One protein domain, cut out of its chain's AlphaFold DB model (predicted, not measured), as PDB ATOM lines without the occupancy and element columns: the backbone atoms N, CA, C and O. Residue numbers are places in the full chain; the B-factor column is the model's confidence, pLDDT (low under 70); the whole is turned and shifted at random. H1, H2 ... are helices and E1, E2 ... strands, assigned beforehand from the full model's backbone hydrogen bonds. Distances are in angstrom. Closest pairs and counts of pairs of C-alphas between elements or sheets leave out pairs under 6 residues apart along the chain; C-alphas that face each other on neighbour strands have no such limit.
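AT A GLANCE: This is residues 176 to 200 and 237 to 405 of the 413 residues of an uncharacterized protein of Desulfurellales bacterium (UniProt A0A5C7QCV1). Two strongly twisted sheets form a sandwich, only partly face to face: E5, E10, E7, E8, E9 and E6 curl like part of a barrel at one end, while the branched sheet of E1, E2, E3, E4, E11, E12 and E13 reaches to the other end, where the small helix H1 packs on it. One long hairpin is wound over both sheets as a jelly roll, four nested antiparallel pairs: E3 with E12, E4 with E11, E5 with E10, E6 with E9. The printed part has 194 residues, mostly strand, with 13 named strands and one named helix, H1, between E3 and E4; both sheets are antiparallel, the curled one in the order E5 E10 E7 E8 E9 E6. It is compact, with a radius of gyration of the C-alphas of 17.8 A and spans of 55, 41 and 28 A.

HOW THE PARTS SIT: E11, residues 359 to 378, bends by 106 degrees at residue 368; E4, residues 260 to 268, lies on one side of it, and E12, residues 381 to 391, and E13, residues 401 to 404, on the other side. Within hydrogen-bond range are N 265 and O 362 at 2.9 A, N 373 and O 385 at 2.8 A, and N 361 and O 403 at 2.7 A. E1, residues 177 to 182, is antiparallel to E4, with N 180 and O 264 2.9 A apart. E3, residues 237 to 245, is antiparallel to E12 and to E2, residues 197 to 200. H1, residues 246 to 251, is on this sheet at a height of 9.3 A, over E12 and along the strands; every O i to N i+4 pair in it is within hydrogen-bond range. In the other, folded sheet, E5 (274 to 277), E10 (353 to 356) and E7 (304 to 309) face E9 (327 to 330) and E6 (289 to 292), with E8 (313 to 323) as the hinge. E7, E8 and E9 make a meander, each strand the antiparallel neighbour of the one before; N 307 and O 315 are 2.9 A apart. The closest C-alphas of E7 and E11, Cys 305 and Gly 359, are 4.6 A apart.

IN THESE COORDINATES: E1 begins at C-alpha 177 (246.315, 135.377, 220.866) and E13 ends at C-alpha 404 (257.916, 142.553, 220.259). From first to last C-alpha E11 measures 33.1 A, E12 30.6 A and E4 27.3 A.

THE WHOLE: The two farthest C-alphas, Lys 254 and Ala 324, are 55.5 A apart. Residues 201 to 236 are not printed; C-alphas 200 and 237 are 10.6 A apart across the cut. The links E1 to E2, E5 to E6, E6 to E7 and E9 to E10 are long. Confidence is under 70 in 36 residues, among them 333 to 350.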
ATOM      1  N   GLY A 176     246.841 131.318 219.910       87.94
ATOM      2  CA  GLY A 176     247.781 131.823 220.907       87.94
ATOM      3  C   GLY A 176     247.553 133.290 221.279       87.94
ATOM      4  O   GLY A 176     248.243 133.788 222.172       87.94
ATOM      5  N   ALA A 177     246.622 133.978 220.609       92.69
ATOM      6  CA  ALA A 177     246.315 135.377 220.866       92.69
ATOM      7  C   ALA A 177     245.402 135.536 222.092       92.69
ATOM      8  O   ALA A 177     244.355 134.899 222.188       92.69
ATOM      9  N   LEU A 178     245.802 136.415 223.008       92.69
ATOM     10  CA  LEU A 178     244.956 136.975 224.057       92.69
ATOM     11  C   LEU A 178     244.503 138.360 223.625       92.69
ATOM     12  O   LEU A 178     245.304 139.128 223.085       92.69
ATOM     13  N   ILE A 179     243.241 138.678 223.875       93.25
ATOM     14  CA  ILE A 179     242.648 139.950 223.494       93.25
ATOM     15  C   ILE A 179     241.844 140.473 224.672       93.25
ATOM     16  O   ILE A 179     240.917 139.826 225.136       93.25
ATOM     17  N   ASP A 180     242.186 141.666 225.131       90.19
ATOM     18  CA  ASP A 180     241.434 142.383 226.152       90.19
ATOM     19  C   ASP A 180     240.923 143.683 225.532       90.19
ATOM     20  O   ASP A 180     241.706 144.535 225.100       90.19
ATOM     21  N   PHE A 181     239.604 143.789 225.400       91.38
ATOM     22  CA  PHE A 181     238.943 144.864 224.677       91.38
ATOM     23  C   PHE A 181     237.963 145.601 225.588       91.38
ATOM     24  O   PHE A 181     236.941 145.076 226.022       91.38
ATOM     25  N   VAL A 182     238.251 146.878 225.820       87.25
ATOM     26  CA  VAL A 182     237.408 147.777 226.603       87.25
ATOM     27  C   VAL A 182     236.633 148.666 225.639       87.25
ATOM     28  O   VAL A 182     237.195 149.528 224.965       87.25
ATOM     29  N   ARG A 183     235.315 148.466 225.575       83.25
ATOM     30  CA  ARG A 183     234.425 149.220 224.673       83.25
ATOM     31  C   ARG A 183     234.332 150.703 225.028       83.25
ATOM     32  O   ARG A 183     234.261 151.527 224.117       83.25
ATOM     33  N   ASP A 184     234.335 151.006 226.325       80.00
ATOM     34  CA  ASP A 184     234.280 152.351 226.895       80.00
ATOM     35  C   ASP A 184     235.215 152.463 228.109       80.00
ATOM     36  O   ASP A 184     235.020 151.821 229.139       80.00
ATOM     37  N   THR A 185     236.245 153.289 227.978       70.62
ATOM     38  CA  THR A 185     237.278 153.525 228.998       70.62
ATOM     39  C   THR A 185     236.777 154.327 230.195       70.62
ATOM     40  O   THR A 185     237.384 154.255 231.259       70.62
ATOM     41  N   GLY A 186     235.665 155.062 230.064       69.38
ATOM     42  CA  GLY A 186     235.056 155.774 231.191       69.38
ATOM     43  C   GLY A 186     234.359 154.847 232.191       69.38
ATOM     44  O   GLY A 186     234.106 155.245 233.326       69.38
ATOM     45  N   SER A 187     234.048 153.617 231.773       65.00
ATOM     46  CA  SER A 187     233.270 152.647 232.549       65.00
ATOM     47  C   SER A 187     233.951 151.284 232.706       65.00
ATOM     48  O   SER A 187     233.537 150.499 233.560       65.00
ATOM     49  N   GLY A 188     234.996 151.000 231.924       68.25
ATOM     50  CA  GLY A 188     235.710 149.729 231.925       68.25
ATOM     51  C   GLY A 188     237.178 149.862 232.317       68.25
ATOM     52  O   GLY A 188     237.884 150.778 231.898       68.25
ATOM     53  N   SER A 189     237.646 148.889 233.090       73.50
ATOM     54  CA  SER A 189     239.071 148.602 233.240       73.50
ATOM     55  C   SER A 189     239.407 147.358 232.429       73.50
ATOM     56  O   SER A 189     238.528 146.562 232.098       73.50
ATOM     57  N   TYR A 190     240.678 147.229 232.081       77.25
ATOM     58  CA  TYR A 190     241.196 146.005 231.502       77.25
ATOM     59  C   TYR A 190     240.995 144.812 232.445       77.25
ATOM     60  O   TYR A 190     241.041 144.971 233.666       77.25
ATOM     61  N   GLY A 191     240.775 143.629 231.876       75.75
ATOM     62  CA  GLY A 191     240.378 142.433 232.611       75.75
ATOM     63  C   GLY A 191     240.900 141.134 231.988       75.75
ATOM     64  O   GLY A 191     241.903 141.149 231.268       75.75
ATOM     65  N   PRO A 192     240.277 139.978 232.292       78.31
ATOM     66  CA  PRO A 192     240.643 138.706 231.676       78.31
ATOM     67  C   PRO A 192     240.519 138.759 230.146       78.31
ATOM     68  O   PRO A 192     239.821 139.606 229.599       78.31
ATOM     69  N   ASP A 193     241.185 137.821 229.465       82.44
ATOM     70  CA  ASP A 193     241.017 137.611 228.019       82.44
ATOM     71  C   ASP A 193     239.527 137.529 227.649       82.44
ATOM     72  O   ASP A 193     238.783 136.711 228.197       82.44
ATOM     73  N   ASP A 194     239.096 138.383 226.723       85.00
ATOM     74  CA  ASP A 194     237.697 138.544 226.354       85.00
ATOM     75  C   ASP A 194     237.286 137.433 225.380       85.00
ATOM     76  O   ASP A 194     237.565 137.473 224.176       85.00
ATOM     77  N   ALA A 195     236.612 136.411 225.908       84.06
ATOM     78  CA  ALA A 195     236.119 135.269 225.138       84.06
ATOM     79  C   ALA A 195     235.023 135.638 224.115       84.06
ATOM     80  O   ALA A 195     234.744 134.862 223.185       84.06
ATOM     81  N   ASP A 196     234.397 136.808 224.258       88.50
ATOM     82  CA  ASP A 196     233.375 137.297 223.342       88.50
ATOM     83  C   ASP A 196     233.979 137.987 222.111       88.50
ATOM     84  O   ASP A 196     233.304 138.069 221.078       88.50
ATOM     85  N   VAL A 197     235.262 138.372 222.139       91.88
ATOM     86  CA  VAL A 197     235.983 138.849 220.950       91.88
ATOM     87  C   VAL A 197     236.340 137.682 220.030       91.88
ATOM     88  O   VAL A 197     237.104 136.782 220.378       91.88
ATOM     89  N   LYS A 198     235.801 137.717 218.808       90.44
ATOM     90  CA  LYS A 198     235.994 136.688 217.776       90.44
ATOM     91  C   LYS A 198     237.074 137.053 216.776       90.44
ATOM     92  O   LYS A 198     237.817 136.179 216.343       90.44
ATOM     93  N   ARG A 199     237.174 138.329 216.411       93.25
ATOM     94  CA  ARG A 199     238.150 138.795 215.427       93.25
ATOM     95  C   ARG A 199     238.619 140.201 215.748       93.25
ATOM     96  O   ARG A 199     237.810 141.042 216.126       93.25
ATOM     97  N   VAL A 200     239.904 140.453 215.542       95.56
ATOM     98  CA  VAL A 200     240.503 141.785 215.599       95.56
ATOM     99  C   VAL A 200     241.277 142.026 214.317       95.56
ATOM    100  O   VAL A 200     242.103 141.205 213.933       95.56
ATOM    101  N   GLN A 237     243.289 152.202 212.177       96.12
ATOM    102  CA  GLN A 237     241.933 151.692 212.066       96.12
ATOM    103  C   GLN A 237     241.888 150.338 212.762       96.12
ATOM    104  O   GLN A 237     242.696 149.456 212.469       96.12
ATOM    105  N   ILE A 238     240.957 150.191 213.699       97.19
ATOM    106  CA  ILE A 238     240.780 148.966 214.467       97.19
ATOM    107  C   ILE A 238     239.350 148.489 214.260       97.19
ATOM    108  O   ILE A 238     238.397 149.240 214.460       97.19
ATOM    109  N   SER A 239     239.197 147.235 213.860       96.44
ATOM    110  CA  SER A 239     237.909 146.560 213.802       96.44
ATOM    111  C   SER A 239     237.910 145.398 214.783       96.44
ATOM    112  O   SER A 239     238.815 144.563 214.760       96.44
ATOM    113  N   VAL A 240     236.912 145.357 215.661       95.19
ATOM    114  CA  VAL A 240     236.729 144.302 216.657       95.19
ATOM    115  C   VAL A 240     235.374 143.662 216.420       95.19
ATOM    116  O   VAL A 240     234.339 144.294 216.604       95.19
ATOM    117  N   THR A 241     235.366 142.401 216.005       94.19
ATOM    118  CA  THR A 241     234.140 141.603 215.955       94.19
ATOM    119  C   THR A 241     233.963 140.911 217.293       94.19
ATOM    120  O   THR A 241     234.751 140.030 217.644       94.19
ATOM    121  N   CYS A 242     232.930 141.297 218.031       93.12
ATOM    122  CA  CYS A 242     232.646 140.768 219.358       93.12
ATOM    123  C   CYS A 242     231.166 140.437 219.523       93.12
ATOM    124  O   CYS A 242     230.294 141.018 218.871       93.12
ATOM    125  N   ARG A 243     230.884 139.498 220.420       92.00
ATOM    126  CA  ARG A 243     229.531 139.179 220.862       92.00
ATOM    127  C   ARG A 243     229.105 140.175 221.941       92.00
ATOM    128  O   ARG A 243     229.803 140.354 222.926       92.00
ATOM    129  N   ILE A 244     227.971 140.835 221.744       89.62
ATOM    130  CA  ILE A 244     227.405 141.813 222.682       89.62
ATOM    131  C   ILE A 244     225.925 141.521 222.916       89.62
ATOM    132  O   ILE A 244     225.276 140.856 222.106       89.62
ATOM    133  N   THR A 245     225.372 142.010 224.020       88.94
ATOM    134  CA  THR A 245     223.938 141.848 224.307       88.94
ATOM    135  C   THR A 245     223.078 142.692 223.357       88.94
ATOM    136  O   THR A 245     223.529 143.706 222.818       88.94
ATOM    137  N   GLU A 246     221.814 142.298 223.160       82.69
ATOM    138  CA  GLU A 246     220.862 143.065 222.338       82.69
ATOM    139  C   GLU A 246     220.721 144.520 222.829       82.69
ATOM    140  O   GLU A 246     220.734 145.458 222.031       82.69
ATOM    141  N   ASP A 247     220.662 144.724 224.146       83.12
ATOM    142  CA  ASP A 247     220.547 146.049 224.758       83.12
ATOM    143  C   ASP A 247     221.766 146.931 224.478       83.12
ATOM    144  O   ASP A 247     221.619 148.110 224.140       83.12
ATOM    145  N   GLU A 248     222.973 146.377 224.595       82.75
ATOM    146  CA  GLU A 248     224.207 147.087 224.251       82.75
ATOM    147  C   GLU A 248     224.218 147.458 222.769       82.75
ATOM    148  O   GLU A 248     224.463 148.617 222.427       82.75
ATOM    149  N   TYR A 249     223.862 146.517 221.888       81.25
ATOM    150  CA  TYR A 249     223.791 146.768 220.450       81.25
ATOM    151  C   TYR A 249     222.858 147.932 220.097       81.25
ATOM    152  O   TYR A 249     223.201 148.781 219.268       81.25
ATOM    153  N   LEU A 250     221.688 148.008 220.737       80.12
ATOM    154  CA  LEU A 250     220.709 149.077 220.516       80.12
ATOM    155  C   LEU A 250     221.170 150.448 221.045       80.12
ATOM    156  O   LEU A 250     220.614 151.477 220.646       80.12
ATOM    157  N   ARG A 251     222.172 150.485 221.933       78.06
ATOM    158  CA  ARG A 251     222.707 151.715 222.544       78.06
ATOM    159  C   ARG A 251     223.927 152.285 221.817       78.06
ATOM    160  O   ARG A 251     224.139 153.493 221.903       78.06
ATOM    161  N   LEU A 252     224.659 151.482 221.038       75.94
ATOM    162  CA  LEU A 252     225.904 151.883 220.355       75.94
ATOM    163  C   LEU A 252     225.792 153.127 219.447       75.94
ATOM    164  O   LEU A 252     226.793 153.786 219.196       75.94
ATOM    165  N   GLY A 253     224.605 153.449 218.926       62.69
ATOM    166  CA  GLY A 253     224.390 154.596 218.028       62.69
ATOM    167  C   GLY A 253     223.766 155.834 218.680       62.69
ATOM    168  O   GLY A 253     223.446 156.780 217.970       62.69
ATOM    169  N   LYS A 254     223.514 155.818 219.997       64.44
ATOM    170  CA  LYS A 254     222.710 156.852 220.678       64.44
ATOM    171  C   LYS A 254     223.529 157.885 221.458       64.44
ATOM    172  O   LYS A 254     222.947 158.816 222.009       64.44
ATOM    173  N   ALA A 255     224.848 157.725 221.540       63.94
ATOM    174  CA  ALA A 255     225.702 158.632 222.297       63.94
ATOM    175  C   ALA A 255     225.982 159.920 221.504       63.94
ATOM    176  O   ALA A 255     226.416 159.867 220.356       63.94
ATOM    177  N   ALA A 256     225.744 161.080 222.126       63.78
ATOM    178  CA  ALA A 256     226.051 162.388 221.536       63.78
ATOM    179  C   ALA A 256     227.566 162.638 221.409       63.78
ATOM    180  O   ALA A 256     228.005 163.394 220.545       63.78
ATOM    181  N   THR A 257     228.363 161.985 222.258       73.56
ATOM    182  CA  THR A 257     229.827 162.018 222.233       73.56
ATOM    183  C   THR A 257     230.354 160.654 221.785       73.56
ATOM    184  O   THR A 257     229.839 159.637 222.257       73.56
ATOM    185  N   PRO A 258     231.371 160.597 220.905       76.81
ATOM    186  CA  PRO A 258     231.991 159.334 220.520       76.81
ATOM    187  C   PRO A 258     232.538 158.584 221.739       76.81
ATOM    188  O   PRO A 258     233.300 159.146 222.524       76.81
ATOM    189  N   THR A 259     232.175 157.311 221.881       82.62
ATOM    190  CA  THR A 259     232.725 156.436 222.923       82.62
ATOM    191  C   THR A 259     234.221 156.213 222.697       82.62
ATOM    192  O   THR A 259     234.648 155.947 221.570       82.62
ATOM    193  N   ILE A 260     235.018 156.305 223.763       85.38
ATOM    194  CA  ILE A 260     236.463 156.053 223.728       85.38
ATOM    195  C   ILE A 260     236.711 154.636 224.240       85.38
ATOM    196  O   ILE A 260     236.539 154.381 225.427       85.38
ATOM    197  N   GLY A 261     237.121 153.727 223.360       87.38
ATOM    198  CA  GLY A 261     237.531 152.366 223.706       87.38
ATOM    199  C   GLY A 261     239.046 152.217 223.855       87.38
ATOM    200  O   GLY A 261     239.802 153.163 223.632       87.38
ATOM    201  N   ALA A 262     239.487 151.010 224.199       88.62
ATOM    202  CA  ALA A 262     240.889 150.609 224.271       88.62
ATOM    203  C   ALA A 262     241.033 149.102 223.995       88.62
ATOM    204  O   ALA A 262     240.104 148.337 224.245       88.62
ATOM    205  N   ILE A 263     242.184 148.651 223.494       91.38
ATOM    206  CA  ILE A 263     242.444 147.232 223.217       91.38
ATOM    207  C   ILE A 263     243.894 146.852 223.517       91.38
ATOM    208  O   ILE A 263     244.817 147.620 223.242       91.38
ATOM    209  N   ARG A 264     244.091 145.650 224.061       90.81
ATOM    210  CA  ARG A 264     245.392 144.992 224.197       90.81
ATOM    211  C   ARG A 264     245.346 143.647 223.509       90.81
ATOM    212  O   ARG A 264     244.396 142.885 223.670       90.81
ATOM    213  N   VAL A 265     246.397 143.358 222.765       93.00
ATOM    214  CA  VAL A 265     246.605 142.076 222.108       93.00
ATOM    215  C   VAL A 265     247.937 141.531 222.586       93.00
ATOM    216  O   VAL A 265     248.943 142.231 222.486       93.00
ATOM    217  N   ALA A 266     247.953 140.291 223.066       92.31
ATOM    218  CA  ALA A 266     249.188 139.562 223.314       92.31
ATOM    219  C   ALA A 266     249.247 138.285 222.481       92.31
ATOM    220  O   ALA A 266     248.272 137.542 222.415       92.31
ATOM    221  N   LEU A 267     250.392 137.988 221.872       92.19
ATOM    222  CA  LEU A 267     250.624 136.739 221.151       92.19
ATOM    223  C   LEU A 267     251.544 135.839 221.970       92.19
ATOM    224  O   LEU A 267     252.632 136.249 222.374       92.19
ATOM    225  N   LYS A 268     251.114 134.595 222.187       89.19
ATOM    226  CA  LYS A 268     251.913 133.556 222.841       89.19
ATOM    227  C   LYS A 268     252.395 132.548 221.813       89.19
ATOM    228  O   LYS A 268     251.601 131.993 221.053       89.19
ATOM    229  N   HIS A 269     253.692 132.271 221.825       86.94
ATOM    230  CA  HIS A 269     254.262 131.242 220.969       86.94
ATOM    231  C   HIS A 269     254.123 129.845 221.613       86.94
ATOM    232  O   HIS A 269     254.405 129.697 222.805       86.94
ATOM    233  N   PRO A 270     253.738 128.783 220.876       78.94
ATOM    234  CA  PRO A 270     253.559 127.442 221.451       78.94
ATOM    235  C   PRO A 270     254.859 126.811 221.970       78.94
ATOM    236  O   PRO A 270     254.815 125.999 222.887       78.94
ATOM    237  N   LYS A 271     256.015 127.200 221.411       82.06
ATOM    238  CA  LYS A 271     257.342 126.772 221.893       82.06
ATOM    239  C   LYS A 271     257.945 127.705 222.956       82.06
ATOM    240  O   LYS A 271     259.114 127.547 223.288       82.06
ATOM    241  N   ALA A 272     257.192 128.696 223.442       86.31
ATOM    242  CA  ALA A 272     257.680 129.592 224.484       86.31
ATOM    243  C   ALA A 272     258.038 128.808 225.750       86.31
ATOM    244  O   ALA A 272     257.286 127.935 226.194       86.31
ATOM    245  N   THR A 273     259.160 129.175 226.364       89.88
ATOM    246  CA  THR A 273     259.451 128.777 227.740       89.88
ATOM    247  C   THR A 273     258.356 129.349 228.630       89.88
ATOM    248  O   THR A 273     258.000 130.520 228.503       89.88
ATOM    249  N   SER A 274     257.807 128.519 229.514       92.44
ATOM    250  CA  SER A 274     256.712 128.889 230.406       92.44
ATOM    251  C   SER A 274     257.077 128.550 231.841       92.44
ATOM    252  O   SER A 274     257.568 127.456 232.111       92.44
ATOM    253  N   ILE A 275     256.766 129.453 232.763       93.75
ATOM    254  CA  ILE A 275     256.880 129.209 234.199       93.75
ATOM    255  C   ILE A 275     255.691 129.805 234.940       93.75
ATOM    256  O   ILE A 275     255.114 130.799 234.507       93.75
ATOM    257  N   THR A 276     255.324 129.185 236.054       92.38
ATOM    258  CA  THR A 276     254.221 129.627 236.900       92.38
ATOM    259  C   THR A 276     254.766 130.065 238.256       92.38
ATOM    260  O   THR A 276     255.632 129.397 238.820       92.38
ATOM    261  N   THR A 277     254.292 131.199 238.771       89.12
ATOM    262  CA  THR A 277     254.749 131.785 240.036       89.12
ATOM    263  C   THR A 277     253.591 132.351 240.844       89.12
ATOM    264  O   THR A 277     252.668 132.923 240.283       89.12
ATOM    265  N   ALA A 278     253.662 132.239 242.169       86.06
ATOM    266  CA  ALA A 278     252.732 132.900 243.086       86.06
ATOM    267  C   ALA A 278     253.081 134.384 243.341       86.06
ATOM    268  O   ALA A 278     252.493 135.013 244.215       86.06
ATOM    269  N   SER A 279     254.069 134.935 242.625       82.06
ATOM    270  CA  SER A 279     254.384 136.368 242.674       82.06
ATOM    271  C   SER A 279     253.241 137.194 242.088       82.06
ATOM    272  O   SER A 279     252.458 136.686 241.289       82.06
ATOM    273  N   THR A 280     253.174 138.474 242.435       76.88
ATOM    274  CA  THR A 280     252.172 139.405 241.906       76.88
ATOM    275  C   THR A 280     252.836 140.563 241.170       76.88
ATOM    276  O   THR A 280     254.010 140.852 241.400       76.88
ATOM    277  N   ILE A 281     252.090 141.225 240.279       75.25
ATOM    278  CA  ILE A 281     252.520 142.490 239.670       75.25
ATOM    279  C   ILE A 281     251.562 143.593 240.109       75.25
ATOM    280  O   ILE A 281     250.346 143.479 239.923       75.25
ATOM    281  N   THR A 282     252.117 144.657 240.682       67.69
ATOM    282  CA  THR A 282     251.378 145.824 241.174       67.69
ATOM    283  C   THR A 282     251.673 147.044 240.304       67.69
ATOM    284  O   THR A 282     252.842 147.341 240.066       67.69
ATOM    285  N   SER A 283     250.651 147.811 239.911       60.91
ATOM    286  CA  SER A 283     250.863 149.123 239.294       60.91
ATOM    287  C   SER A 283     251.060 150.136 240.409       60.91
ATOM    288  O   SER A 283     250.267 150.142 241.352       60.91
ATOM    289  N   GLY A 284     252.053 151.012 240.311       49.19
ATOM    290  CA  GLY A 284     252.198 152.059 241.322       49.19
ATOM    291  C   GLY A 284     253.246 153.096 240.987       49.19
ATOM    292  O   GLY A 284     252.939 154.277 241.010       49.19
ATOM    293  N   ASP A 285     254.428 152.658 240.577       49.16
ATOM    294  CA  ASP A 285     255.543 153.537 240.248       49.16
ATOM    295  C   ASP A 285     256.271 152.952 239.034       49.16
ATOM    296  O   ASP A 285     256.184 151.745 238.808       49.16
ATOM    297  N   ASN A 286     256.982 153.773 238.259       57.34
ATOM    298  CA  ASN A 286     257.814 153.359 237.112       57.34
ATOM    299  C   ASN A 286     259.034 152.503 237.545       57.34
ATOM    300  O   ASN A 286     260.154 152.727 237.101       57.34
ATOM    301  N   ASN A 287     258.839 151.558 238.462       67.75
ATOM    302  CA  ASN A 287     259.857 150.732 239.082       67.75
ATOM    303  C   ASN A 287     259.747 149.305 238.566       67.75
ATOM    304  O   ASN A 287     258.668 148.708 238.611       67.75
ATOM    305  N   ASP A 288     260.895 148.754 238.183       79.69
ATOM    306  CA  ASP A 288     261.025 147.377 237.725       79.69
ATOM    307  C   ASP A 288     260.294 146.380 238.637       79.69
ATOM    308  O   ASP A 288     260.410 146.414 239.867       79.69
ATOM    309  N   GLN A 289     259.579 145.438 238.028       83.94
ATOM    310  CA  GLN A 289     258.813 144.429 238.755       83.94
ATOM    311  C   GLN A 289     259.639 143.153 238.886       83.94
ATOM    312  O   GLN A 289     259.997 142.526 237.890       83.94
ATOM    313  N   THR A 290     259.937 142.745 240.118       87.94
ATOM    314  CA  THR A 290     260.684 141.508 240.385       87.94
ATOM    315  C   THR A 290     259.730 140.370 240.725       87.94
ATOM    316  O   THR A 290     259.044 140.418 241.742       87.94
ATOM    317  N   LEU A 291     259.731 139.316 239.908       90.31
ATOM    318  CA  LEU A 291     258.944 138.105 240.133       90.31
ATOM    319  C   LEU A 291     259.860 136.941 240.492       90.31
ATOM    320  O   LEU A 291     260.723 136.545 239.706       90.31
ATOM    321  N   ASN A 292     259.652 136.368 241.673       91.75
ATOM    322  CA  ASN A 292     260.373 135.174 242.102       91.75
ATOM    323  C   ASN A 292     259.889 133.977 241.291       91.75
ATOM    324  O   ASN A 292     258.687 133.764 241.149       91.75
ATOM    325  N   VAL A 293     260.805 133.177 240.761       91.94
ATOM    326  CA  VAL A 293     260.475 132.021 239.924       91.94
ATOM    327  C   VAL A 293     261.304 130.817 240.346       91.94
ATOM    328  O   VAL A 293     262.430 130.954 240.806       91.94
ATOM    329  N   SER A 294     260.760 129.614 240.175       92.12
ATOM    330  CA  SER A 294     261.463 128.376 240.539       92.12
ATOM    331  C   SER A 294     262.616 128.014 239.594       92.12
ATOM    332  O   SER A 294     263.412 127.130 239.900       92.12
ATOM    333  N   SER A 295     262.704 128.663 238.431       92.75
ATOM    334  CA  SER A 295     263.762 128.479 237.440       92.75
ATOM    335  C   SER A 295     263.813 129.684 236.508       92.75
ATOM    336  O   SER A 295     262.784 130.248 236.151       92.75
ATOM    337  N   THR A 296     265.005 130.060 236.061       93.00
ATOM    338  CA  THR A 296     265.188 131.078 235.015       93.00
ATOM    339  C   THR A 296     265.667 130.472 233.697       93.00
ATOM    340  O   THR A 296     266.005 131.194 232.760       93.00
ATOM    341  N   THR A 297     265.733 129.143 233.605       90.88
ATOM    342  CA  THR A 297     266.162 128.445 232.391       90.88
ATOM    343  C   THR A 297     265.216 128.768 231.241       90.88
ATOM    344  O   THR A 297     264.007 128.633 231.379       90.88
ATOM    345  N   GLY A 298     265.779 129.167 230.101       85.81
ATOM    346  CA  GLY A 298     265.019 129.514 228.897       85.81
ATOM    347  C   GLY A 298     264.695 131.004 228.752       85.81
ATOM    348  O   GLY A 298     264.424 131.420 227.633       85.81
ATOM    349  N   PHE A 299     264.836 131.799 229.818       89.06
ATOM    350  CA  PHE A 299     264.660 133.255 229.803       89.06
ATOM    351  C   PHE A 299     265.993 133.985 229.617       89.06
ATOM    352  O   PHE A 299     267.027 133.536 230.122       89.06
ATOM    353  N   LEU A 300     265.971 135.113 228.908       87.56
ATOM    354  CA  LEU A 300     267.130 135.977 228.682       87.56
ATOM    355  C   LEU A 300     266.783 137.454 228.899       87.56
ATOM    356  O   LEU A 300     265.625 137.858 228.842       87.56
ATOM    357  N   VAL A 301     267.807 138.268 229.165       87.25
ATOM    358  CA  VAL A 301     267.657 139.730 229.206       87.25
ATOM    359  C   VAL A 301     267.233 140.224 227.821       87.25
ATOM    360  O   VAL A 301     267.826 139.827 226.822       87.25
ATOM    361  N   GLY A 302     266.215 141.079 227.776       80.56
ATOM    362  CA  GLY A 302     265.584 141.576 226.554       80.56
ATOM    363  C   GLY A 302     264.406 140.733 226.058       80.56
ATOM    364  O   GLY A 302     263.664 141.196 225.193       80.56
ATOM    365  N   ASP A 303     264.177 139.532 226.608       85.19
ATOM    366  CA  ASP A 303     263.016 138.717 226.241       85.19
ATOM    367  C   ASP A 303     261.721 139.451 226.590       85.19
ATOM    368  O   ASP A 303     261.443 139.738 227.754       85.19
ATOM    369  N   VAL A 304     260.871 139.666 225.590       88.25
ATOM    370  CA  VAL A 304     259.486 140.075 225.820       88.25
ATOM    371  C   VAL A 304     258.683 138.876 226.313       88.25
ATOM    372  O   VAL A 304     258.671 137.819 225.673       88.25
ATOM    373  N   CYS A 305     258.000 139.042 227.444       90.06
ATOM    374  CA  CYS A 305     257.194 138.002 228.066       90.06
ATOM    375  C   CYS A 305     255.723 138.399 228.163       90.06
ATOM    376  O   CYS A 305     255.403 139.498 228.599       90.06
ATOM    377  N   VAL A 306     254.828 137.461 227.848       91.56
ATOM    378  CA  VAL A 306     253.405 137.560 228.192       91.56
ATOM    379  C   VAL A 306     253.214 136.998 229.595       91.56
ATOM    380  O   VAL A 306     253.501 135.823 229.844       91.56
ATOM    381  N   ILE A 307     252.701 137.823 230.503       90.38
ATOM    382  CA  ILE A 307     252.410 137.447 231.887       90.38
ATOM    383  C   ILE A 307     250.898 137.423 232.049       90.38
ATOM    384  O   ILE A 307     250.232 138.430 231.835       90.38
ATOM    385  N   THR A 308     250.340 136.258 232.367       89.62
ATOM    386  CA  THR A 308     248.892 136.033 232.460       89.62
ATOM    387  C   THR A 308     248.496 135.670 233.885       89.62
ATOM    388  O   THR A 308     249.062 134.743 234.465       89.62
ATOM    389  N   HIS A 309     247.484 136.349 234.414       85.88
ATOM    390  CA  HIS A 309     246.721 135.925 235.583       85.88
ATOM    391  C   HIS A 309     245.448 135.212 235.104       85.88
ATOM    392  O   HIS A 309     244.801 135.698 234.173       85.88
ATOM    393  N   PRO A 310     245.030 134.096 235.723       79.69
ATOM    394  CA  PRO A 310     243.869 133.329 235.254       79.69
ATOM    395  C   PRO A 310     242.538 134.096 235.282       79.69
ATOM    396  O   PRO A 310     241.590 133.693 234.617       79.69
ATOM    397  N   THR A 311     242.459 135.189 236.043       79.12
ATOM    398  CA  THR A 311     241.201 135.918 236.295       79.12
ATOM    399  C   THR A 311     241.274 137.428 236.082       79.12
ATOM    400  O   THR A 311     240.243 138.028 235.801       79.12
ATOM    401  N   THR A 312     242.449 138.056 236.192       78.56
ATOM    402  CA  THR A 312     242.573 139.523 236.125       78.56
ATOM    403  C   THR A 312     243.154 140.019 234.803       78.56
ATOM    404  O   THR A 312     243.203 141.225 234.597       78.56
ATOM    405  N   GLY A 313     243.591 139.127 233.906       84.94
ATOM    406  CA  GLY A 313     244.087 139.507 232.579       84.94
ATOM    407  C   GLY A 313     245.542 139.184 232.321       84.94
ATOM    408  O   GLY A 313     246.100 138.225 232.855       84.94
ATOM    409  N   PHE A 314     246.151 139.973 231.443       87.94
ATOM    410  CA  PHE A 314     247.538 139.805 231.039       87.94
ATOM    411  C   PHE A 314     248.256 141.149 230.865       87.94
ATOM    412  O   PHE A 314     247.634 142.208 230.773       87.94
ATOM    413  N   THR A 315     249.583 141.089 230.809       86.38
ATOM    414  CA  THR A 315     250.474 142.179 230.388       86.38
ATOM    415  C   THR A 315     251.607 141.606 229.538       86.38
ATOM    416  O   THR A 315     251.817 140.386 229.526       86.38
ATOM    417  N   THR A 316     252.322 142.467 228.814       86.81
ATOM    418  CA  THR A 316     253.486 142.073 228.026       86.81
ATOM    419  C   THR A 316     254.673 142.956 228.380       86.81
ATOM    420  O   THR A 316     254.684 144.123 228.019       86.81
ATOM    421  N   LEU A 317     255.677 142.398 229.056       85.88
ATOM    422  CA  LEU A 317     256.809 143.167 229.578       85.88
ATOM    423  C   LEU A 317     258.150 142.554 229.148       85.88
ATOM    424  O   LEU A 317     258.279 141.323 229.141       85.88
ATOM    425  N   PRO A 318     259.159 143.372 228.812       86.06
ATOM    426  CA  PRO A 318     260.512 142.893 228.564       86.06
ATOM    427  C   PRO A 318     261.248 142.564 229.869       86.06
ATOM    428  O   PRO A 318     261.093 143.230 230.895       86.06
ATOM    429  N   ILE A 319     262.092 141.533 229.834       87.31
ATOM    430  CA  ILE A 319     262.988 141.189 230.940       87.31
ATOM    431  C   ILE A 319     264.170 142.156 230.947       87.31
ATOM    432  O   ILE A 319     264.985 142.170 230.028       87.31
ATOM    433  N   LYS A 320     264.320 142.901 232.038       87.44
ATOM    434  CA  LYS A 320     265.476 143.760 232.298       87.44
ATOM    435  C   LYS A 320     266.648 142.994 232.891       87.44
ATOM    436  O   LYS A 320     267.804 143.256 232.572       87.44
ATOM    437  N   THR A 321     266.383 142.055 233.798       91.06
ATOM    438  CA  THR A 321     267.436 141.287 234.482       91.06
ATOM    439  C   THR A 321     266.973 139.869 234.792       91.06
ATOM    440  O   THR A 321     265.830 139.641 235.184       91.06
ATOM    441  N   VAL A 322     267.886 138.908 234.639       92.88
ATOM    442  CA  VAL A 322     267.683 137.506 235.022       92.88
ATOM    443  C   VAL A 322     268.573 137.187 236.222       92.88
ATOM    444  O   VAL A 322     269.785 137.039 236.073       92.88
ATOM    445  N   ASN A 323     267.977 137.042 237.406       94.69
ATOM    446  CA  ASN A 323     268.678 136.558 238.596       94.69
ATOM    447  C   ASN A 323     268.643 135.031 238.588       94.69
ATOM    448  O   ASN A 323     267.647 134.423 238.985       94.69
ATOM    449  N   ALA A 324     269.716 134.424 238.079       92.06
ATOM    450  CA  ALA A 324     269.784 133.000 237.766       92.06
ATOM    451  C   ALA A 324     269.242 132.101 238.895       92.06
ATOM    452  O   ALA A 324     269.758 132.109 240.010       92.06
ATOM    453  N   GLY A 325     268.207 131.315 238.586       90.44
ATOM    454  CA  GLY A 325     267.573 130.371 239.513       90.44
ATOM    455  C   GLY A 325     266.717 130.996 240.621       90.44
ATOM    456  O   GLY A 325     266.258 130.258 241.486       90.44
ATOM    457  N   VAL A 326     266.506 132.318 240.613       92.62
ATOM    458  CA  VAL A 326     265.843 133.039 241.712       92.62
ATOM    459  C   VAL A 326     264.670 133.887 241.227       92.62
ATOM    460  O   VAL A 326     263.544 133.709 241.693       92.62
ATOM    461  N   SER A 327     264.906 134.835 240.318       93.88
ATOM    462  CA  SER A 327     263.876 135.799 239.920       93.88
ATOM    463  C   SER A 327     264.096 136.395 238.530       93.88
ATOM    464  O   SER A 327     265.198 136.379 237.978       93.88
ATOM    465  N   LEU A 328     263.013 136.922 237.964       93.12
ATOM    466  CA  LEU A 328     262.999 137.705 236.734       93.12
ATOM    467  C   LEU A 328     262.610 139.141 237.086       93.12
ATOM    468  O   LEU A 328     261.624 139.356 237.790       93.12
ATOM    469  N   VAL A 329     263.385 140.105 236.605       90.25
ATOM    470  CA  VAL A 329     263.117 141.535 236.773       90.25
ATOM    471  C   VAL A 329     262.610 142.068 235.442       90.25
ATOM    472  O   VAL A 329     263.315 141.972 234.436       90.25
ATOM    473  N   PHE A 330     261.395 142.601 235.434       87.38
ATOM    474  CA  PHE A 330     260.731 143.147 234.255       87.38
ATOM    475  C   PHE A 330     260.841 144.662 234.234       87.38
ATOM    476  O   PHE A 330     260.612 145.305 235.259       87.38
ATOM    477  N   ASP A 331     261.167 145.207 233.064       81.12
ATOM    478  CA  ASP A 331     261.138 146.647 232.856       81.12
ATOM    479  C   ASP A 331     259.685 147.098 232.703       81.12
ATOM    480  O   ASP A 331     258.966 146.641 231.810       81.12
ATOM    481  N   THR A 332     259.250 147.974 233.598       70.75
ATOM    482  CA  THR A 332     257.950 148.647 233.507       70.75
ATOM    483  C   THR A 332     258.087 150.118 233.137       70.75
ATOM    484  O   THR A 332     257.070 150.783 232.941       70.75
ATOM    485  N   ASP A 333     259.317 150.634 233.042       57.62
ATOM    486  CA  ASP A 333     259.607 151.975 232.550       57.62
ATOM    487  C   ASP A 333     259.810 151.914 231.034       57.62
ATOM    488  O   ASP A 333     260.913 151.850 230.493       57.62
ATOM    489  N   THR A 334     258.701 151.917 230.298       52.12
ATOM    490  CA  THR A 334     258.744 152.050 228.841       52.12
ATOM    491  C   THR A 334     259.073 153.508 228.501       52.12
ATOM    492  O   THR A 334     258.168 154.306 228.234       52.12
ATOM    493  N   GLY A 335     260.354 153.870 228.596       40.91
ATOM    494  CA  GLY A 335     260.861 155.241 228.547       40.91
ATOM    495  C   GLY A 335     260.118 156.178 227.580       40.91
ATOM    496  O   GLY A 335     259.911 155.874 226.406       40.91
ATOM    497  N   GLY A 336     259.698 157.339 228.091       41.19
ATOM    498  CA  GLY A 336     259.185 158.474 227.304       41.19
ATOM    499  C   GLY A 336     257.759 158.353 226.743       41.19
ATOM    500  O   GLY A 336     257.248 159.304 226.144       41.19
ATOM    501  N   GLY A 337     257.078 157.223 226.934       38.19
ATOM    502  CA  GLY A 337     255.653 157.094 226.633       38.19
ATOM    503  C   GLY A 337     254.797 157.553 227.807       38.19
ATOM    504  O   GLY A 337     255.169 157.353 228.957       38.19
ATOM    505  N   SER A 338     253.615 158.119 227.554       35.97
ATOM    506  CA  SER A 338     252.581 158.169 228.591       35.97
ATOM    507  C   SER A 338     252.378 156.737 229.094       35.97
ATOM    508  O   SER A 338     251.884 155.923 228.315       35.97
ATOM    509  N   GLY A 339     252.832 156.409 230.307       40.88
ATOM    510  CA  GLY A 339     252.762 155.057 230.856       40.88
ATOM    511  C   GLY A 339     251.332 154.544 230.799       40.88
ATOM    512  O   GLY A 339     250.479 155.014 231.549       40.88
ATOM    513  N   LYS A 340     251.039 153.647 229.860       45.56
ATOM    514  CA  LYS A 340     249.672 153.161 229.663       45.56
ATOM    515  C   LYS A 340     249.563 151.640 229.551       45.56
ATOM    516  O   LYS A 340     248.502 151.132 229.924       45.56
ATOM    517  N   ASP A 341     250.660 150.922 229.266       48.06
ATOM    518  CA  ASP A 341     250.844 149.556 229.798       48.06
ATOM    519  C   ASP A 341     251.284 149.562 231.278       48.06
ATOM    520  O   ASP A 341     251.241 148.535 231.940       48.06
ATOM    521  N   SER A 342     251.575 150.729 231.879       45.00
ATOM    522  CA  SER A 342     251.840 150.875 233.330       45.00
ATOM    523  C   SER A 342     250.639 150.525 234.229       45.00
ATOM    524  O   SER A 342     250.731 150.547 235.456       45.00
ATOM    525  N   ARG A 343     249.501 150.151 233.632       53.66
ATOM    526  CA  ARG A 343     248.280 149.681 234.300       53.66
ATOM    527  C   ARG A 343     248.392 148.243 234.821       53.66
ATOM    528  O   ARG A 343     247.368 147.581 234.988       53.66
ATOM    529  N   VAL A 344     249.597 147.726 235.068       57.81
ATOM    530  CA  VAL A 344     249.770 146.334 235.501       57.81
ATOM    531  C   VAL A 344     249.389 146.155 236.966       57.81
ATOM    532  O   VAL A 344     250.244 146.054 237.832       57.81
ATOM    533  N   THR A 345     248.098 146.053 237.260       57.97
ATOM    534  CA  THR A 345     247.642 145.384 238.480       57.97
ATOM    535  C   THR A 345     247.133 143.999 238.112       57.97
ATOM    536  O   THR A 345     245.976 143.815 237.746       57.97
ATOM    537  N   LEU A 346     248.013 143.004 238.225       69.44
ATOM    538  CA  LEU A 346     247.634 141.596 238.319       69.44
ATOM    539  C   LEU A 346     247.696 141.206 239.804       69.44
ATOM    540  O   LEU A 346     248.534 140.406 240.216       69.44
ATOM    541  N   ASN A 347     246.846 141.844 240.616       64.25
ATOM    542  CA  ASN A 347     246.678 141.539 242.037       64.25
ATOM    543  C   ASN A 347     245.258 141.054 242.298       64.25
ATOM    544  O   ASN A 347     244.306 141.647 241.795       64.25
ATOM    545  N   GLY A 348     245.115 140.054 243.168       54.16
ATOM    546  CA  GLY A 348     243.815 139.758 243.775       54.16
ATOM    547  C   GLY A 348     243.450 138.290 243.964       54.16
ATOM    548  O   GLY A 348     242.303 138.028 244.310       54.16
ATOM    549  N   SER A 349     244.356 137.330 243.773       54.06
ATOM    550  CA  SER A 349     244.052 135.920 244.046       54.06
ATOM    551  C   SER A 349     245.260 135.150 244.580       54.06
ATOM    552  O   SER A 349     246.401 135.567 244.417       54.06
ATOM    553  N   VAL A 350     244.985 133.999 245.196       59.94
ATOM    554  CA  VAL A 350     245.959 132.952 245.558       59.94
ATOM    555  C   VAL A 350     246.494 132.221 244.312       59.94
ATOM    556  O   VAL A 350     247.337 131.331 244.423       59.94
ATOM    557  N   ASP A 351     245.975 132.563 243.131       73.75
ATOM    558  CA  ASP A 351     246.289 131.895 241.878       73.75
ATOM    559  C   ASP A 351     247.606 132.385 241.277       73.75
ATOM    560  O   ASP A 351     247.924 133.571 241.252       73.75
ATOM    561  N   ALA A 352     248.374 131.440 240.749       85.75
ATOM    562  CA  ALA A 352     249.700 131.717 240.236       85.75
ATOM    563  C   ALA A 352     249.674 132.372 238.838       85.75
ATOM    564  O   ALA A 352     248.956 131.939 237.932       85.75
ATOM    565  N   LEU A 353     250.528 133.379 238.640       89.50
ATOM    566  CA  LEU A 353     250.824 133.979 237.343       89.50
ATOM    567  C   LEU A 353     251.544 132.981 236.442       89.50
ATOM    568  O   LEU A 353     252.437 132.266 236.885       89.50
ATOM    569  N   THR A 354     251.219 132.987 235.152       92.31
ATOM    570  CA  THR A 354     251.983 132.272 234.122       92.31
ATOM    571  C   THR A 354     252.785 133.263 233.292       92.31
ATOM    572  O   THR A 354     252.210 134.141 232.655       92.31
ATOM    573  N   ILE A 355     254.103 133.093 233.265       93.25
ATOM    574  CA  ILE A 355     255.058 133.895 232.499       93.25
ATOM    575  C   ILE A 355     255.511 133.062 231.301       93.25
ATOM    576  O   ILE A 355     255.996 131.942 231.477       93.25
ATOM    577  N   ARG A 356     255.362 133.598 230.088       93.25
ATOM    578  CA  ARG A 356     255.836 132.975 228.844       93.25
ATOM    579  C   ARG A 356     256.712 133.945 228.075       93.25
ATOM    580  O   ARG A 356     256.253 135.048 227.804       93.25
ATOM    581  N   ASN A 357     257.923 133.539 227.696       88.69
ATOM    582  CA  ASN A 357     258.753 134.351 226.799       88.69
ATOM    583  C   ASN A 357     258.242 134.283 225.350       88.69
ATOM    584  O   ASN A 357     257.163 133.745 225.092       88.69
ATOM    585  N   MET A 358     259.000 134.843 224.399       87.06
ATOM    586  CA  MET A 358     258.577 134.932 222.995       87.06
ATOM    587  C   MET A 358     257.204 135.609 222.882       87.06
ATOM    588  O   MET A 358     256.305 135.123 222.198       87.06
ATOM    589  N   GLY A 359     257.014 136.670 223.665       88.19
ATOM    590  CA  GLY A 359     255.788 137.443 223.712       88.19
ATOM    591  C   GLY A 359     255.769 138.548 222.667       88.19
ATOM    592  O   GLY A 359     256.804 139.101 222.290       88.19
ATOM    593  N   VAL A 360     254.567 138.892 222.225       90.94
ATOM    594  CA  VAL A 360     254.311 140.117 221.464       90.94
ATOM    595  C   VAL A 360     253.127 140.816 222.099       90.94
ATOM    596  O   VAL A 360     252.131 140.152 222.353       90.94
ATOM    597  N   GLY A 361     253.222 142.118 222.328       90.56
ATOM    598  CA  GLY A 361     252.166 142.975 222.846       90.56
ATOM    599  C   GLY A 361     251.892 144.104 221.860       90.56
ATOM    600  O   GLY A 361     252.835 144.734 221.389       90.56
ATOM    601  N   ILE A 362     250.621 144.348 221.540       91.88
ATOM    602  CA  ILE A 362     250.158 145.505 220.762       91.88
ATOM    603  C   ILE A 362     249.041 146.172 221.558       91.88
ATOM    604  O   ILE A 362     248.031 145.535 221.868       91.88
ATOM    605  N   ILE A 363     249.227 147.443 221.898       88.44
ATOM    606  CA  ILE A 363     248.380 148.141 222.864       88.44
ATOM    607  C   ILE A 363     247.918 149.476 222.284       88.44
ATOM    608  O   ILE A 363     248.725 150.307 221.865       88.44
ATOM    609  N   PHE A 364     246.599 149.672 222.288       88.75
ATOM    610  CA  PHE A 364     245.933 150.936 221.986       88.75
ATOM    611  C   PHE A 364     245.091 151.345 223.188       88.75
ATOM    612  O   PHE A 364     244.027 150.786 223.444       88.75
ATOM    613  N   ASP A 365     245.545 152.355 223.915       81.12
ATOM    614  CA  ASP A 365     244.905 152.753 225.172       81.12
ATOM    615  C   ASP A 365     243.748 153.733 225.011       81.12
ATOM    616  O   ASP A 365     243.024 154.006 225.967       81.12
ATOM    617  N   ALA A 366     243.613 154.307 223.821       84.12
ATOM    618  CA  ALA A 366     242.523 155.187 223.461       84.12
ATOM    619  C   ALA A 366     242.252 155.056 221.965       84.12
ATOM    620  O   ALA A 366     243.135 155.267 221.131       84.12
ATOM    621  N   MET A 367     241.014 154.732 221.629       90.31
ATOM    622  CA  MET A 367     240.532 154.676 220.262       90.31
ATOM    623  C   MET A 367     239.085 155.156 220.212       90.31
ATOM    624  O   MET A 367     238.252 154.799 221.040       90.31
ATOM    625  N   THR A 368     238.777 155.996 219.238       90.56
ATOM    626  CA  THR A 368     237.478 156.649 219.112       90.56
ATOM    627  C   THR A 368     236.550 155.779 218.285       90.56
ATOM    628  O   THR A 368     236.876 155.442 217.145       90.56
ATOM    629  N   TYR A 369     235.381 155.443 218.826       91.31
ATOM    630  CA  TYR A 369     234.361 154.689 218.106       91.31
ATOM    631  C   TYR A 369     233.891 155.455 216.861       91.31
ATOM    632  O   TYR A 369     233.560 156.641 216.926       91.31
ATOM    633  N   LYS A 370     233.877 154.774 215.714       92.00
ATOM    634  CA  LYS A 370     233.481 155.329 214.407       92.00
ATOM    635  C   LYS A 370     232.183 154.758 213.873       92.00
ATOM    636  O   LYS A 370     231.591 155.343 212.972       92.00
ATOM    637  N   GLY A 371     231.738 153.635 214.417       90.19
ATOM    638  CA  GLY A 371     230.494 153.005 214.019       90.19
ATOM    639  C   GLY A 371     230.590 151.493 214.064       90.19
ATOM    640  O   GLY A 371     231.575 150.915 214.520       90.19
ATOM    641  N   ARG A 372     229.544 150.858 213.557       89.44
ATOM    642  CA  ARG A 372     229.436 149.405 213.467       89.44
ATOM    643  C   ARG A 372     229.392 148.965 212.013       89.44
ATOM    644  O   ARG A 372     228.868 149.685 211.163       89.44
ATOM    645  N   GLY A 373     229.973 147.809 211.748       86.69
ATOM    646  CA  GLY A 373     229.875 147.113 210.479       86.69
ATOM    647  C   GLY A 373     228.715 146.127 210.470       86.69
ATOM    648  O   GLY A 373     227.641 146.413 211.000       86.69
ATOM    649  N   SER A 374     228.936 144.975 209.839       85.62
ATOM    650  CA  SER A 374     227.945 143.904 209.783       85.62
ATOM    651  C   SER A 374     227.668 143.313 211.168       85.62
ATOM    652  O   SER A 374     228.518 143.325 212.064       85.62
ATOM    653  N   ASP A 375     226.462 142.772 211.326       90.06
ATOM    654  CA  ASP A 375     226.078 141.998 212.497       90.06
ATOM    655  C   ASP A 375     225.307 140.730 212.134       90.06
ATOM    656  O   ASP A 375     224.638 140.651 211.102       90.06
ATOM    657  N   VAL A 376     225.421 139.729 213.003       91.44
ATOM    658  CA  VAL A 376     224.691 138.464 212.920       91.44
ATOM    659  C   VAL A 376     224.081 138.170 214.284       91.44
ATOM    660  O   VAL A 376     224.724 138.324 215.324       91.44
ATOM    661  N   ARG A 377     222.818 137.741 214.286       89.06
ATOM    662  CA  ARG A 377     222.112 137.376 215.513       89.06
ATOM    663  C   ARG A 377     222.611 136.031 216.046       89.06
ATOM    664  O   ARG A 377     222.671 135.062 215.296       89.06
ATOM    665  N   ASP A 378     222.884 135.976 217.345       85.00
ATOM    666  CA  ASP A 378     223.296 134.781 218.086       85.00
ATOM    667  C   ASP A 378     222.445 134.640 219.362       85.00
ATOM    668  O   ASP A 378     222.824 135.030 220.469       85.00
ATOM    669  N   GLY A 379     221.215 134.147 219.190       85.81
ATOM    670  CA  GLY A 379     220.242 134.029 220.278       85.81
ATOM    671  C   GLY A 379     219.871 135.385 220.893       85.81
ATOM    672  O   GLY A 379     219.294 136.244 220.219       85.81
ATOM    673  N   ALA A 380     220.175 135.550 222.186       86.06
ATOM    674  CA  ALA A 380     219.982 136.790 222.950       86.06
ATOM    675  C   ALA A 380     221.116 137.821 222.756       86.06
ATOM    676  O   ALA A 380     221.094 138.898 223.353       86.06
ATOM    677  N   PHE A 381     222.108 137.479 221.938       90.56
ATOM    678  CA  PHE A 381     223.273 138.294 221.644       90.56
ATOM    679  C   PHE A 381     223.325 138.635 220.155       90.56
ATOM    680  O   PHE A 381     222.633 138.047 219.315       90.56
ATOM    681  N   ARG A 382     224.205 139.573 219.819       90.38
ATOM    682  CA  ARG A 382     224.627 139.859 218.452       90.38
ATOM    683  C   ARG A 382     226.133 139.793 218.365       90.38
ATOM    684  O   ARG A 382     226.829 140.347 219.208       90.38
ATOM    685  N   VAL A 383     226.625 139.150 217.320       92.50
ATOM    686  CA  VAL A 383     228.025 139.253 216.920       92.50
ATOM    687  C   VAL A 383     228.120 140.440 215.977       92.50
ATOM    688  O   VAL A 383     227.477 140.439 214.931       92.50
ATOM    689  N   VAL A 384     228.855 141.472 216.381       92.94
ATOM    690  CA  VAL A 384     228.853 142.786 215.730       92.94
ATOM    691  C   VAL A 384     230.287 143.206 215.472       92.94
ATOM    692  O   VAL A 384     231.136 143.100 216.355       92.94
ATOM    693  N   GLU A 385     230.547 143.719 214.276       94.00
ATOM    694  CA  GLU A 385     231.791 144.416 213.975       94.00
ATOM    695  C   GLU A 385     231.738 145.845 214.544       94.00
ATOM    696  O   GLU A 385     230.930 146.663 214.106       94.00
ATOM    697  N   LEU A 386     232.605 146.176 215.498       93.88
ATOM    698  CA  LEU A 386     232.794 147.530 216.017       93.88
ATOM    699  C   LEU A 386     234.044 148.152 215.400       93.88
ATOM    700  O   LEU A 386     235.121 147.562 215.440       93.88
ATOM    701  N   ARG A 387     233.911 149.359 214.849       95.12
ATOM    702  CA  ARG A 387     234.992 150.074 214.164       95.12
ATOM    703  C   ARG A 387     235.449 151.259 214.994       95.12
ATOM    704  O   ARG A 387     234.645 152.098 215.400       95.12
ATOM    705  N   TYR A 388     236.753 151.346 215.188       95.19
ATOM    706  CA  TYR A 388     237.435 152.370 215.955       95.19
ATOM    707  C   TYR A 388     238.567 152.992 215.135       95.19
ATOM    708  O   TYR A 388     239.106 152.393 214.205       95.19
ATOM    709  N   GLU A 389     238.936 154.212 215.503       94.19
ATOM    710  CA  GLU A 389     240.100 154.911 214.969       94.19
ATOM    711  C   GLU A 389     240.943 155.436 216.127       94.19
ATOM    712  O   GLU A 389     240.424 156.130 217.003       94.19
ATOM    713  N   ALA A 390     242.242 155.156 216.112       90.69
ATOM    714  CA  ALA A 390     243.205 155.813 216.984       90.69
ATOM    715  C   ALA A 390     243.995 156.848 216.173       90.69
ATOM    716  O   ALA A 390     244.401 156.593 215.039       90.69
ATOM    717  N   LYS A 391     244.204 158.026 216.754       85.94
ATOM    718  CA  LYS A 391     244.982 159.129 216.175       85.94
ATOM    719  C   LYS A 391     245.927 159.676 217.229       85.94
ATOM    720  O   LYS A 391     245.621 159.602 218.423       85.94
ATOM    721  N   LEU A 392     247.049 160.248 216.793       76.75
ATOM    722  CA  LEU A 392     247.952 160.931 217.711       76.75
ATOM    723  C   LEU A 392     247.212 162.128 218.305       76.75
ATOM    724  O   LEU A 392     246.860 163.073 217.604       76.75
ATOM    725  N   SER A 393     246.905 162.043 219.595       65.25
ATOM    726  CA  SER A 393     246.252 163.133 220.314       65.25
ATOM    727  C   SER A 393     247.269 164.231 220.616       65.25
ATOM    728  O   SER A 393     248.455 163.945 220.786       65.25
ATOM    729  N   ALA A 394     246.815 165.479 220.723       58.81
ATOM    730  CA  ALA A 394     247.679 166.584 221.125       58.81
ATOM    731  C   ALA A 394     248.367 166.267 222.468       58.81
ATOM    732  O   ALA A 394     247.700 165.920 223.442       58.81
ATOM    733  N   GLY A 395     249.701 166.348 222.504       56.62
ATOM    734  CA  GLY A 395     250.515 166.041 223.688       56.62
ATOM    735  C   GLY A 395     250.834 164.556 223.917       56.62
ATOM    736  O   GLY A 395     251.572 164.247 224.849       56.62
ATOM    737  N   ALA A 396     250.330 163.631 223.092       62.47
ATOM    738  CA  ALA A 396     250.760 162.231 223.121       62.47
ATOM    739  C   ALA A 396     252.053 162.039 222.311       62.47
ATOM    740  O   ALA A 396     252.219 162.636 221.251       62.47
ATOM    741  N   THR A 397     252.947 161.165 222.781       64.06
ATOM    742  CA  THR A 397     254.208 160.834 222.088       64.06
ATOM    743  C   THR A 397     254.089 159.618 221.164       64.06
ATOM    744  O   THR A 397     254.906 159.445 220.264       64.06
ATOM    745  N   LYS A 398     253.051 158.787 221.345       72.06
ATOM    746  CA  LYS A 398     252.771 157.589 220.536       72.06
ATOM    747  C   LYS A 398     251.267 157.281 220.482       72.06
ATOM    748  O   LYS A 398     250.524 157.649 221.389       72.06
ATOM    749  N   ILE A 399     250.828 156.608 219.416       80.06
ATOM    750  CA  ILE A 399     249.438 156.120 219.233       80.06
ATOM    751  C   ILE A 399     249.275 154.692 219.748       80.06
ATOM    752  O   ILE A 399     248.218 154.320 220.250       80.06
ATOM    753  N   VAL A 400     250.325 153.900 219.565       86.38
ATOM    754  CA  VAL A 400     250.376 152.469 219.823       86.38
ATOM    755  C   VAL A 400     251.643 152.172 220.606       86.38
ATOM    756  O   VAL A 400     252.677 152.812 220.401       86.38
ATOM    757  N   GLU A 401     251.554 151.201 221.496       83.62
ATOM    758  CA  GLU A 401     252.703 150.606 222.157       83.62
ATOM    759  C   GLU A 401     252.880 149.174 221.659       83.62
ATOM    760  O   GLU A 401     251.914 148.414 221.558       83.62
ATOM    761  N   VAL A 402     254.116 148.838 221.292       86.50
ATOM    762  CA  VAL A 402     254.492 147.515 220.808       86.50
ATOM    763  C   VAL A 402     255.644 147.006 221.655       86.50
ATOM    764  O   VAL A 402     256.686 147.650 221.739       86.50
ATOM    765  N   HIS A 403     255.461 145.809 222.201       85.62
ATOM    766  CA  HIS A 403     256.521 145.009 222.799       85.62
ATOM    767  C   HIS A 403     256.679 143.770 221.951       85.62
ATOM    768  O   HIS A 403     255.831 142.889 221.994       85.62
ATOM    769  N   ALA A 404     257.721 143.693 221.139       83.75
ATOM    770  CA  ALA A 404     257.916 142.553 220.259       83.75
ATOM    771  C   ALA A 404     259.216 141.843 220.608       83.75
ATOM    772  O   ALA A 404     260.284 142.456 220.624       83.75
ATOM    773  N   TYR A 405     259.116 140.539 220.865       78.06
ATOM    774  CA  TYR A 405     260.280 139.678 220.995       78.06
ATOM    775  C   TYR A 405     261.183 139.837 219.763       78.06
ATOM    776  O   TYR A 405     260.736 139.682 218.624       78.06
TER     777      TYR A 405